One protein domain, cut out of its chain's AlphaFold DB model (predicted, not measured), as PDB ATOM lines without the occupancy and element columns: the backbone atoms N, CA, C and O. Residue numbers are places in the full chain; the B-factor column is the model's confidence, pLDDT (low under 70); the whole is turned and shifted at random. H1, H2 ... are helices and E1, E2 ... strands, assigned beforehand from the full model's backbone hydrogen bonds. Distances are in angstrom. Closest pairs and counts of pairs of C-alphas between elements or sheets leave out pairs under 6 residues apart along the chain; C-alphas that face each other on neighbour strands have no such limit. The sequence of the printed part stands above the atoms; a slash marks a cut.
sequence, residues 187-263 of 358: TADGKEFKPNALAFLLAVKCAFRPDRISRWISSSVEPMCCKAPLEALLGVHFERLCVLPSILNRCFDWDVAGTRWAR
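AT A GLANCE: This is residues 187 to 263 of the 358 residues of the protein "Hypothetical protein" of Chrysotila carterae (UniProt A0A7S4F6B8). An open, widely looped chain has the small hairpin E2 and E3 near its middle, the helix pair H1 and H4 to one side of it, and H3 and E1 at opposite ends of the long axis. H2 leads out from H1 to H3, residues 220 to 226 come back to H4, and the tail after E3 folds back so that residues 261 to 262 pair with E3. The printed part has 77 residues, with four named helices and three named strands in the order E1, H1, H2, H3, H4, E2, E3, and the class is mixed, helices and strands. The two-stranded sheet E2 - E3 is antiparallel. Contacts between the elements are few, yet the whole is compact, with a radius of gyration of the C-alphas of 12.3 A and spans of 33 by 27 by 25 A.

IN THESE COORDINATES: E1, residues 191 to 193, begins at C-alpha 191 at (-11.894, 20.508, 33.698). H1 covers residues 197 to 203 and H2 residues 205 to 208. H3, residues 210 to 219, is the longest helix by residues and measures 14.1 A, ending at C-alpha 219 at (16.625, 28.242, 45.468). H4 is residues 227 to 234, 10.4 A long. E2 is residues 240 to 243, 10.0 A long. E3, residues 250 to 254, is 13.1 A long and ends at C-alpha 254 at (-0.128, 30.095, 38.054).

HOW THE PARTS SIT: E2 and E3 form a hairpin, antiparallel at 151 degrees between their directions. C-alphas 242 and 251 face each other at 3.9 A. N 241 and O 252 are within hydrogen-bond range at 2.7 A, and so are N 243 and O 250 at 3.1 A. E1, which pairs with no named strand, is near E2, with 6 pairs of C-alphas within 10 A. H1 and H4 touch, the closest C-alphas being those of Ala 203 and Pro 229, 4.9 A apart. They run opposite ways at a steep tilt of 37 degrees, only just past shallow. H1 and H2 meet only through their link. H2 and H3 are close but not clearly touching, with the C-alphas of Ala 207 and Ile 213 closest at 7.0 A. H3 is apart from H1, H4, E2 and E3, among others. In H1, H3 and H4 every O i to N i+4 pair is within hydrogen-bond range; H2 is too short for such a pair.

THE WHOLE: The two C-alphas farthest apart, those of Lys 191 and Ser 218, are 33.4 A from each other. The printed part has no cut, and no link is long. The mean pLDDT of the printed part is 74.8, and it is under 70 in residue 213, residues 215 to 224, residue 246, residues 248 to 251 and residues 253 to 263.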
ATOM      1  N   THR A 187      -6.139  17.878  35.496       86.50
ATOM      2  CA  THR A 187      -7.294  18.764  35.674       86.50
ATOM      3  C   THR A 187      -6.834  20.202  35.530       86.50
ATOM      4  O   THR A 187      -6.030  20.649  36.341       86.50
ATOM      5  N   ALA A 188      -7.323  20.924  34.527       88.12
ATOM      6  CA  ALA A 188      -7.034  22.341  34.346       88.12
ATOM      7  C   ALA A 188      -8.292  23.160  34.672       88.12
ATOM      8  O   ALA A 188      -9.340  22.932  34.068       88.12
ATOM      9  N   ASP A 189      -8.228  24.031  35.682       84.31
ATOM     10  CA  ASP A 189      -9.360  24.828  36.192       84.31
ATOM     11  C   ASP A 189     -10.645  24.016  36.430       84.31
ATOM     12  O   ASP A 189     -11.758  24.415  36.092       84.31
ATOM     13  N   GLY A 190     -10.489  22.818  36.998       82.56
ATOM     14  CA  GLY A 190     -11.603  21.912  37.291       82.56
ATOM     15  C   GLY A 190     -12.098  21.089  36.097       82.56
ATOM     16  O   GLY A 190     -12.898  20.177  36.297       82.56
ATOM     17  N   LYS A 191     -11.603  21.334  34.878       88.31
ATOM     18  CA  LYS A 191     -11.894  20.508  33.698       88.31
ATOM     19  C   LYS A 191     -10.863  19.396  33.560       88.31
ATOM     20  O   LYS A 191      -9.663  19.643  33.643       88.31
ATOM     21  N   GLU A 192     -11.318  18.164  33.363       91.81
ATOM     22  CA  GLU A 192     -10.434  17.009  33.198       91.81
ATOM     23  C   GLU A 192      -9.975  16.861  31.741       91.81
ATOM     24  O   GLU A 192     -10.780  16.863  30.811       91.81
ATOM     25  N   PHE A 193      -8.671  16.680  31.560       91.81
ATOM     26  CA  PHE A 193      -7.998  16.413  30.300       91.81
ATOM     27  C   PHE A 193      -7.204  15.114  30.410       91.81
ATOM     28  O   PHE A 193      -6.678  14.762  31.470       91.81
ATOM     29  N   LYS A 194      -7.095  14.400  29.288       93.69
ATOM     30  CA  LYS A 194      -6.382  13.120  29.198       93.69
ATOM     31  C   LYS A 194      -5.347  13.137  28.069       93.69
ATOM     32  O   LYS A 194      -5.478  12.354  27.127       93.69
ATOM     33  N   PRO A 195      -4.338  14.033  28.105       90.69
ATOM     34  CA  PRO A 195      -3.259  13.993  27.126       90.69
ATOM     35  C   PRO A 195      -2.514  12.656  27.199       90.69
ATOM     36  O   PRO A 195      -2.415  12.031  28.262       90.69
ATOM     37  N   ASN A 196      -1.946  12.223  26.072       92.56
ATOM     38  CA  ASN A 196      -1.024  11.093  26.103       92.56
ATOM     39  C   ASN A 196       0.229  11.460  26.930       92.56
ATOM     40  O   ASN A 196       0.655  12.620  26.988       92.56
ATOM     41  N   ALA A 197       0.816  10.474  27.608       86.56
ATOM     42  CA  ALA A 197       1.918  10.701  28.537       86.56
ATOM     43  C   ALA A 197       3.157  11.252  27.825       86.56
ATOM     44  O   ALA A 197       3.897  12.044  28.406       86.56
ATOM     45  N   LEU A 198       3.370  10.881  26.557       85.88
ATOM     46  CA  LEU A 198       4.481  11.399  25.761       85.88
ATOM     47  C   LEU A 198       4.359  12.909  25.507       85.88
ATOM     48  O   LEU A 198       5.322  13.637  25.733       85.88
ATOM     49  N   ALA A 199       3.200  13.395  25.062       84.69
ATOM     50  CA  ALA A 199       2.984  14.815  24.803       84.69
ATOM     51  C   ALA A 199       3.007  15.615  26.105       84.69
ATOM     52  O   ALA A 199       3.606  16.688  26.139       84.69
ATOM     53  N   PHE A 200       2.462  15.058  27.191       87.81
ATOM     54  CA  PHE A 200       2.606  15.648  28.519       87.81
ATOM     55  C   PHE A 200       4.087  15.794  28.903       87.81
ATOM     56  O   PHE A 200       4.529  16.896  29.220       87.81
ATOM     57  N   LEU A 201       4.887  14.725  28.791       86.56
ATOM     58  CA  LEU A 201       6.328  14.751  29.074       86.56
ATOM     59  C   LEU A 201       7.091  15.743  28.191       86.56
ATOM     60  O   LEU A 201       8.007  16.405  28.673       86.56
ATOM     61  N   LEU A 202       6.727  15.864  26.913       83.00
ATOM     62  CA  LEU A 202       7.321  16.846  26.008       83.00
ATOM     63  C   LEU A 202       6.965  18.280  26.421       83.00
ATOM     64  O   LEU A 202       7.858  19.128  26.449       83.00
ATOM     65  N   ALA A 203       5.715  18.532  26.818       84.62
ATOM     66  CA  ALA A 203       5.271  19.830  27.319       84.62
ATOM     67  C   ALA A 203       5.976  20.216  28.633       84.62
ATOM     68  O   ALA A 203       6.347  21.375  28.827       84.62
ATOM     69  N   VAL A 204       6.257  19.245  29.512       83.38
ATOM     70  CA  VAL A 204       6.986  19.478  30.771       83.38
ATOM     71  C   VAL A 204       8.500  19.262  30.673       83.38
ATOM     72  O   VAL A 204       9.207  19.438  31.663       83.38
ATOM     73  N   LYS A 205       9.049  18.951  29.491       85.06
ATOM     74  CA  LYS A 205      10.481  18.638  29.293       85.06
ATOM     75  C   LYS A 205      11.408  19.716  29.848       85.06
ATOM     76  O   LYS A 205      12.484  19.415  30.357       85.06
ATOM     77  N   CYS A 206      10.999  20.978  29.754       77.19
ATOM     78  CA  CYS A 206      11.800  22.085  30.256       77.19
ATOM     79  C   CYS A 206      11.919  22.104  31.797       77.19
ATOM     80  O   CYS A 206      12.921  22.600  32.314       77.19
ATOM     81  N   ALA A 207      10.977  21.499  32.530       72.69
ATOM     82  CA  ALA A 207      11.096  21.294  33.975       72.69
ATOM     83  C   ALA A 207      12.172  20.248  34.326       72.69
ATOM     84  O   ALA A 207      12.825  20.361  35.358       72.69
ATOM     85  N   PHE A 208      12.424  19.280  33.436       75.00
ATOM     86  CA  PHE A 208      13.412  18.213  33.635       75.00
ATOM     87  C   PHE A 208      14.842  18.578  33.217       75.00
ATOM     88  O   PHE A 208      15.732  17.726  33.197       75.00
ATOM     89  N   ARG A 209      15.095  19.836  32.852       76.00
ATOM     90  CA  ARG A 209      16.440  20.282  32.487       76.00
ATOM     91  C   ARG A 209      17.370  20.248  33.719       76.00
ATOM     92  O   ARG A 209      16.997  20.816  34.744       76.00
ATOM     93  N   PRO A 210      18.568  19.630  33.660       74.06
ATOM     94  CA  PRO A 210      19.432  19.468  34.838       74.06
ATOM     95  C   PRO A 210      19.797  20.787  35.537       74.06
ATOM     96  O   PRO A 210      19.780  20.867  36.763       74.06
ATOM     97  N   ASP A 211      20.052  21.846  34.763       74.12
ATOM     98  CA  ASP A 211      20.321  23.203  35.260       74.12
ATOM     99  C   ASP A 211      19.129  23.786  36.030       74.12
ATOM    100  O   ASP A 211      19.288  24.502  37.021       74.12
ATOM    101  N   ARG A 212      17.922  23.443  35.587       71.06
ATOM    102  CA  ARG A 212      16.656  23.905  36.148       71.06
ATOM    103  C   ARG A 212      16.286  23.130  37.410       71.06
ATOM    104  O   ARG A 212      15.886  23.751  38.387       71.06
ATOM    105  N   ILE A 213      16.510  21.816  37.415       69.75
ATOM    106  CA  ILE A 213      16.373  20.962  38.603       69.75
ATOM    107  C   ILE A 213      17.349  21.417  39.694       69.75
ATOM    108  O   ILE A 213      16.952  21.577  40.842       69.75
ATOM    109  N   SER A 214      18.611  21.687  39.343       71.88
ATOM    110  CA  SER A 214      19.612  22.158  40.307       71.88
ATOM    111  C   SER A 214      19.215  23.495  40.942       71.88
ATOM    112  O   SER A 214      19.260  23.620  42.165       71.88
ATOM    113  N   ARG A 215      18.750  24.467  40.140       68.94
ATOM    114  CA  ARG A 215      18.227  25.744  40.662       68.94
ATOM    115  C   ARG A 215      16.976  25.567  41.502       68.94
ATOM    116  O   ARG A 215      16.834  26.250  42.508       68.94
ATOM    117  N   TRP A 216      16.079  24.674  41.101       68.81
ATOM    118  CA  TRP A 216      14.892  24.372  41.884       68.81
ATOM    119  C   TRP A 216      15.267  23.855  43.276       68.81
ATOM    120  O   TRP A 216      14.797  24.396  44.274       68.81
ATOM    121  N   ILE A 217      16.176  22.880  43.341       69.50
ATOM    122  CA  ILE A 217      16.656  22.299  44.600       69.50
ATOM    123  C   ILE A 217      17.352  23.357  45.467       69.50
ATOM    124  O   ILE A 217      17.143  23.381  46.677       69.50
ATOM    125  N   SER A 218      18.164  24.239  44.874       68.81
ATOM    126  CA  SER A 218      18.972  25.199  45.637       68.81
ATOM    127  C   SER A 218      18.226  26.464  46.059       68.81
ATOM    128  O   SER A 218      18.489  26.998  47.131       68.81
ATOM    129  N   SER A 219      17.301  26.958  45.236       65.00
ATOM    130  CA  SER A 219      16.625  28.242  45.468       65.00
ATOM    131  C   SER A 219      15.168  28.102  45.898       65.00
ATOM    132  O   SER A 219      14.564  29.089  46.305       65.00
ATOM    133  N   SER A 220      14.577  26.905  45.795       56.53
ATOM    134  CA  SER A 220      13.120  26.705  45.883       56.53
ATOM    135  C   SER A 220      12.313  27.585  44.908       56.53
ATOM    136  O   SER A 220      11.098  27.711  45.051       56.53
ATOM    137  N   VAL A 221      12.966  28.192  43.906       53.38
ATOM    138  CA  VAL A 221      12.336  28.979  42.844       53.38
ATOM    139  C   VAL A 221      12.255  28.103  41.597       53.38
ATOM    140  O   VAL A 221      13.273  27.697  41.032       53.38
ATOM    141  N   GLU A 222      11.032  27.763  41.192       55.62
ATOM    142  CA  GLU A 222      10.779  26.804  40.113       55.62
ATOM    143  C   GLU A 222      10.774  27.439  38.717       55.62
ATOM    144  O   GLU A 222      10.423  28.611  38.543       55.62
ATOM    145  N   PRO A 223      11.138  26.675  37.671       52.66
ATOM    146  CA  PRO A 223      11.282  27.231  36.342       52.66
ATOM    147  C   PRO A 223       9.974  27.309  35.544       52.66
ATOM    148  O   PRO A 223       9.401  26.310  35.123       52.66
ATOM    149  N   MET A 224       9.607  28.544  35.204       58.62
ATOM    150  CA  MET A 224       8.402  29.030  34.505       58.62
ATOM    151  C   MET A 224       8.104  28.503  33.080       58.62
ATOM    152  O   MET A 224       7.255  29.061  32.397       58.62
ATOM    153  N   CYS A 225       8.791  27.486  32.561       71.56
ATOM    154  CA  CYS A 225       8.780  27.227  31.112       71.56
ATOM    155  C   CYS A 225       7.748  26.215  30.593       71.56
ATOM    156  O   CYS A 225       7.694  26.006  29.384       71.56
ATOM    157  N   CYS A 226       6.953  25.570  31.450       80.38
ATOM    158  CA  CYS A 226       5.991  24.558  30.994       80.38
ATOM    159  C   CYS A 226       4.569  25.086  30.754       80.38
ATOM    160  O   CYS A 226       3.797  24.358  30.142       80.38
ATOM    161  N   LYS A 227       4.223  26.325  31.154       83.12
ATOM    162  CA  LYS A 227       2.853  26.855  30.996       83.12
ATOM    163  C   LYS A 227       2.411  26.877  29.535       83.12
ATOM    164  O   LYS A 227       1.510  26.139  29.172       83.12
ATOM    165  N   ALA A 228       3.094  27.655  28.696       82.75
ATOM    166  CA  ALA A 228       2.711  27.813  27.295       82.75
ATOM    167  C   ALA A 228       2.690  26.476  26.517       82.75
ATOM    168  O   ALA A 228       1.712  26.224  25.817       82.75
ATOM    169  N   PRO A 229       3.678  25.564  26.667       86.38
ATOM    170  CA  PRO A 229       3.587  24.229  26.071       86.38
ATOM    171  C   PRO A 229       2.391  23.401  26.558       86.38
ATOM    172  O   PRO A 229       1.817  22.648  25.777       86.38
ATOM    173  N   LEU A 230       2.021  23.512  27.837       87.69
ATOM    174  CA  LEU A 230       0.864  22.810  28.389       87.69
ATOM    175  C   LEU A 230      -0.455  23.434  27.924       87.69
ATOM    176  O   LEU A 230      -1.369  22.692  27.598       87.69
ATOM    177  N   GLU A 231      -0.562  24.758  27.839       88.94
ATOM    178  CA  GLU A 231      -1.752  25.431  27.301       88.94
ATOM    179  C   GLU A 231      -1.963  25.069  25.830       88.94
ATOM    180  O   GLU A 231      -3.072  24.718  25.434       88.94
ATOM    181  N   ALA A 232      -0.884  25.039  25.042       88.44
ATOM    182  CA  ALA A 232      -0.923  24.573  23.658       88.44
ATOM    183  C   ALA A 232      -1.339  23.096  23.552       88.44
ATOM    184  O   ALA A 232      -2.098  22.733  22.659       88.44
ATOM    185  N   LEU A 233      -0.870  22.243  24.471       90.19
ATOM    186  CA  LEU A 233      -1.240  20.828  24.509       90.19
ATOM    187  C   LEU A 233      -2.709  20.614  24.895       90.19
ATOM    188  O   LEU A 233      -3.366  19.731  24.349       90.19
ATOM    189  N   LEU A 234      -3.204  21.374  25.871       88.88
ATOM    190  CA  LEU A 234      -4.560  21.230  26.396       88.88
ATOM    191  C   LEU A 234      -5.594  22.013  25.575       88.88
ATOM    192  O   LEU A 234      -6.790  21.767  25.716       88.88
ATOM    193  N   GLY A 235      -5.148  22.945  24.730       90.75
ATOM    194  CA  GLY A 235      -6.017  23.829  23.954       90.75
ATOM    195  C   GLY A 235      -6.804  24.814  24.820       90.75
ATOM    196  O   GLY A 235      -7.811  25.354  24.371       90.75
ATOM    197  N   VAL A 236      -6.382  25.023  26.070       89.75
ATOM    198  CA  VAL A 236      -7.032  25.929  27.015       89.75
ATOM    199  C   VAL A 236      -5.987  26.717  27.786       89.75
ATOM    200  O   VAL A 236      -4.960  26.174  28.199       89.75
ATOM    201  N   HIS A 237      -6.280  27.994  28.011       87.19
ATOM    202  CA  HIS A 237      -5.615  28.742  29.065       87.19
ATOM    203  C   HIS A 237      -6.067  28.202  30.412       87.19
ATOM    204  O   HIS A 237      -7.251  27.902  30.589       87.19
ATOM    205  N   PHE A 238      -5.124  28.073  31.338       83.19
ATOM    206  CA  PHE A 238      -5.446  27.649  32.689       83.19
ATOM    207  C   PHE A 238      -4.667  28.424  33.745       83.19
ATOM    208  O   PHE A 238      -3.507  28.817  33.554       83.19
ATOM    209  N   GLU A 239      -5.314  28.620  34.888       80.19
ATOM    210  CA  GLU A 239      -4.681  29.160  36.087       80.19
ATOM    211  C   GLU A 239      -4.238  28.033  37.010       80.19
ATOM    212  O   GLU A 239      -3.121  28.062  37.503       80.19
ATOM    213  N   ARG A 240      -5.054  26.998  37.188       78.56
ATOM    214  CA  ARG A 240      -4.790  25.846  38.051       78.56
ATOM    215  C   ARG A 240      -4.630  24.579  37.227       78.56
ATOM    216  O   ARG A 240      -5.515  24.227  36.461       78.56
ATOM    217  N   LEU A 241      -3.557  23.833  37.455       84.38
ATOM    218  CA  LEU A 241      -3.279  22.532  36.856       84.38
ATOM    219  C   LEU A 241      -3.044  21.486  37.945       84.38
ATOM    220  O   LEU A 241      -2.035  21.521  38.635       84.38
ATOM    221  N   CYS A 242      -3.926  20.512  38.094       79.06
ATOM    222  CA  CYS A 242      -3.729  19.377  38.985       79.06
ATOM    223  C   CYS A 242      -3.260  18.163  38.188       79.06
ATOM    224  O   CYS A 242      -3.909  17.757  37.226       79.06
ATOM    225  N   VAL A 243      -2.141  17.565  38.588       80.81
ATOM    226  CA  VAL A 243      -1.606  16.361  37.938       80.81
ATOM    227  C   VAL A 243      -1.964  15.153  38.790       80.81
ATOM    228  O   VAL A 243      -1.639  15.126  39.977       80.81
ATOM    229  N   LEU A 244      -2.613  14.152  38.184       77.69
ATOM    230  CA  LEU A 244      -3.071  12.936  38.867       77.69
ATOM    231  C   LEU A 244      -3.925  13.263  40.109       77.69
ATOM    232  O   LEU A 244      -3.540  12.913  41.232       77.69
ATOM    233  N   PRO A 245      -5.076  13.940  39.936       70.19
ATOM    234  CA  PRO A 245      -5.911  14.404  41.047       70.19
ATOM    235  C   PRO A 245      -6.314  13.264  41.996       70.19
ATOM    236  O   PRO A 245      -6.312  13.437  43.204       70.19
ATOM    237  N   SER A 246      -6.559  12.060  41.481       68.50
ATOM    238  CA  SER A 246      -6.943  10.900  42.295       68.50
ATOM    239  C   SER A 246      -5.812  10.301  43.140       68.50
ATOM    240  O   SER A 246      -6.099   9.568  44.081       68.50
ATOM    241  N   ILE A 247      -4.545  10.581  42.815       72.00
ATOM    242  CA  ILE A 247      -3.385   9.922  43.439       72.00
ATOM    243  C   ILE A 247      -2.548  10.927  44.225       72.00
ATOM    244  O   ILE A 247      -2.269  10.726  45.404       72.00
ATOM    245  N   LEU A 248      -2.115  12.003  43.566       65.25
ATOM    246  CA  LEU A 248      -1.166  12.954  44.141       65.25
ATOM    247  C   LEU A 248      -1.850  14.186  44.729       65.25
ATOM    248  O   LEU A 248      -1.266  14.816  45.608       65.25
ATOM    249  N   ASN A 249      -3.046  14.549  44.242       62.06
ATOM    250  CA  ASN A 249      -3.772  15.767  44.639       62.06
ATOM    251  C   ASN A 249      -2.888  17.035  44.654       62.06
ATOM    252  O   ASN A 249      -3.109  17.968  45.429       62.06
ATOM    253  N   ARG A 250      -1.854  17.078  43.803       66.62
ATOM    254  CA  ARG A 250      -0.970  18.238  43.673       66.62
ATOM    255  C   ARG A 250      -1.484  19.124  42.554       66.62
ATOM    256  O   ARG A 250      -1.454  18.735  41.388       66.62
ATOM    257  N   CYS A 251      -1.950  20.303  42.944       67.31
ATOM    258  CA  CYS A 251      -2.359  21.364  42.041       67.31
ATOM    259  C   CYS A 251      -1.278  22.442  41.963       67.31
ATOM    260  O   CYS A 251      -0.662  22.802  42.968       67.31
ATOM    261  N   PHE A 252      -1.057  22.924  40.751       70.31
ATOM    262  CA  PHE A 252      -0.138  23.983  40.388       70.31
ATOM    263  C   PHE A 252      -0.971  25.173  39.952       70.31
ATOM    264  O   PHE A 252      -1.640  25.104  38.930       70.31
ATOM    265  N   ASP A 253      -0.936  26.252  40.716       66.12
ATOM    266  CA  ASP A 253      -1.629  27.480  40.352       66.12
ATOM    267  C   ASP A 253      -0.596  28.478  39.829       66.12
ATOM    268  O   ASP A 253       0.379  28.815  40.508       66.12
ATOM    269  N   TRP A 254      -0.814  28.953  38.614       67.56
ATOM    270  CA  TRP A 254      -0.128  30.095  38.054       67.56
ATOM    271  C   TRP A 254      -0.694  31.372  38.661       67.56
ATOM    272  O   TRP A 254      -1.903  31.529  38.823       67.56
ATOM    273  N   ASP A 255       0.190  32.308  39.000       60.31
ATOM    274  CA  ASP A 255      -0.259  33.661  39.291       60.31
ATOM    275  C   ASP A 255      -0.960  34.277  38.065       60.31
ATOM    276  O   ASP A 255      -0.699  33.908  36.919       60.31
ATOM    277  N   VAL A 256      -1.843  35.249  38.312       50.66
ATOM    278  CA  VAL A 256      -2.593  35.992  37.276       50.66
ATOM    279  C   VAL A 256      -1.643  36.680  36.279       50.66
ATOM    280  O   VAL A 256      -2.008  36.974  35.146       50.66
ATOM    281  N   ALA A 257      -0.387  36.905  36.675       50.53
ATOM    282  CA  ALA A 257       0.654  37.442  35.807       50.53
ATOM    283  C   ALA A 257       1.315  36.386  34.893       50.53
ATOM    284  O   ALA A 257       2.084  36.762  34.015       50.53
ATOM    285  N   GLY A 258       1.070  35.085  35.090       52.38
ATOM    286  CA  GLY A 258       1.709  33.992  34.347       52.38
ATOM    287  C   GLY A 258       3.223  33.888  34.563       52.38
ATOM    288  O   GLY A 258       3.909  33.192  33.814       52.38
ATOM    289  N   THR A 259       3.756  34.579  35.572       47.03
ATOM    290  CA  THR A 259       5.192  34.811  35.752       47.03
ATOM    291  C   THR A 259       5.798  34.087  36.944       47.03
ATOM    292  O   THR A 259       7.019  33.984  36.997       47.03
ATOM    293  N   ARG A 260       5.022  33.563  37.903       50.19
ATOM    294  CA  ARG A 260       5.594  32.844  39.058       50.19
ATOM    295  C   ARG A 260       4.768  31.632  39.466       50.19
ATOM    296  O   ARG A 260       3.548  31.695  39.575       50.19
ATOM    297  N   TRP A 261       5.481  30.548  39.774       55.62
ATOM    298  CA  TRP A 261       4.963  29.450  40.581       55.62
ATOM    299  C   TRP A 261       4.914  29.955  42.020       55.62
ATOM    300  O   TRP A 261       5.948  30.103  42.669       55.62
ATOM    301  N   ALA A 262       3.728  30.268  42.522       49.28
ATOM    302  CA  ALA A 262       3.527  30.279  43.958       49.28
ATOM    303  C   ALA A 262       2.982  28.898  44.312       49.28
ATOM    304  O   ALA A 262       2.033  28.438  43.686       49.28
ATOM    305  N   ARG A 263       3.549  28.220  45.316       50.16
ATOM    306  CA  ARG A 263       2.843  27.106  45.954       50.16
ATOM    307  C   ARG A 263       1.525  27.702  46.464       50.16
ATOM    308  O   ARG A 263       1.548  28.476  47.418       50.16
TER     309      ARG A 263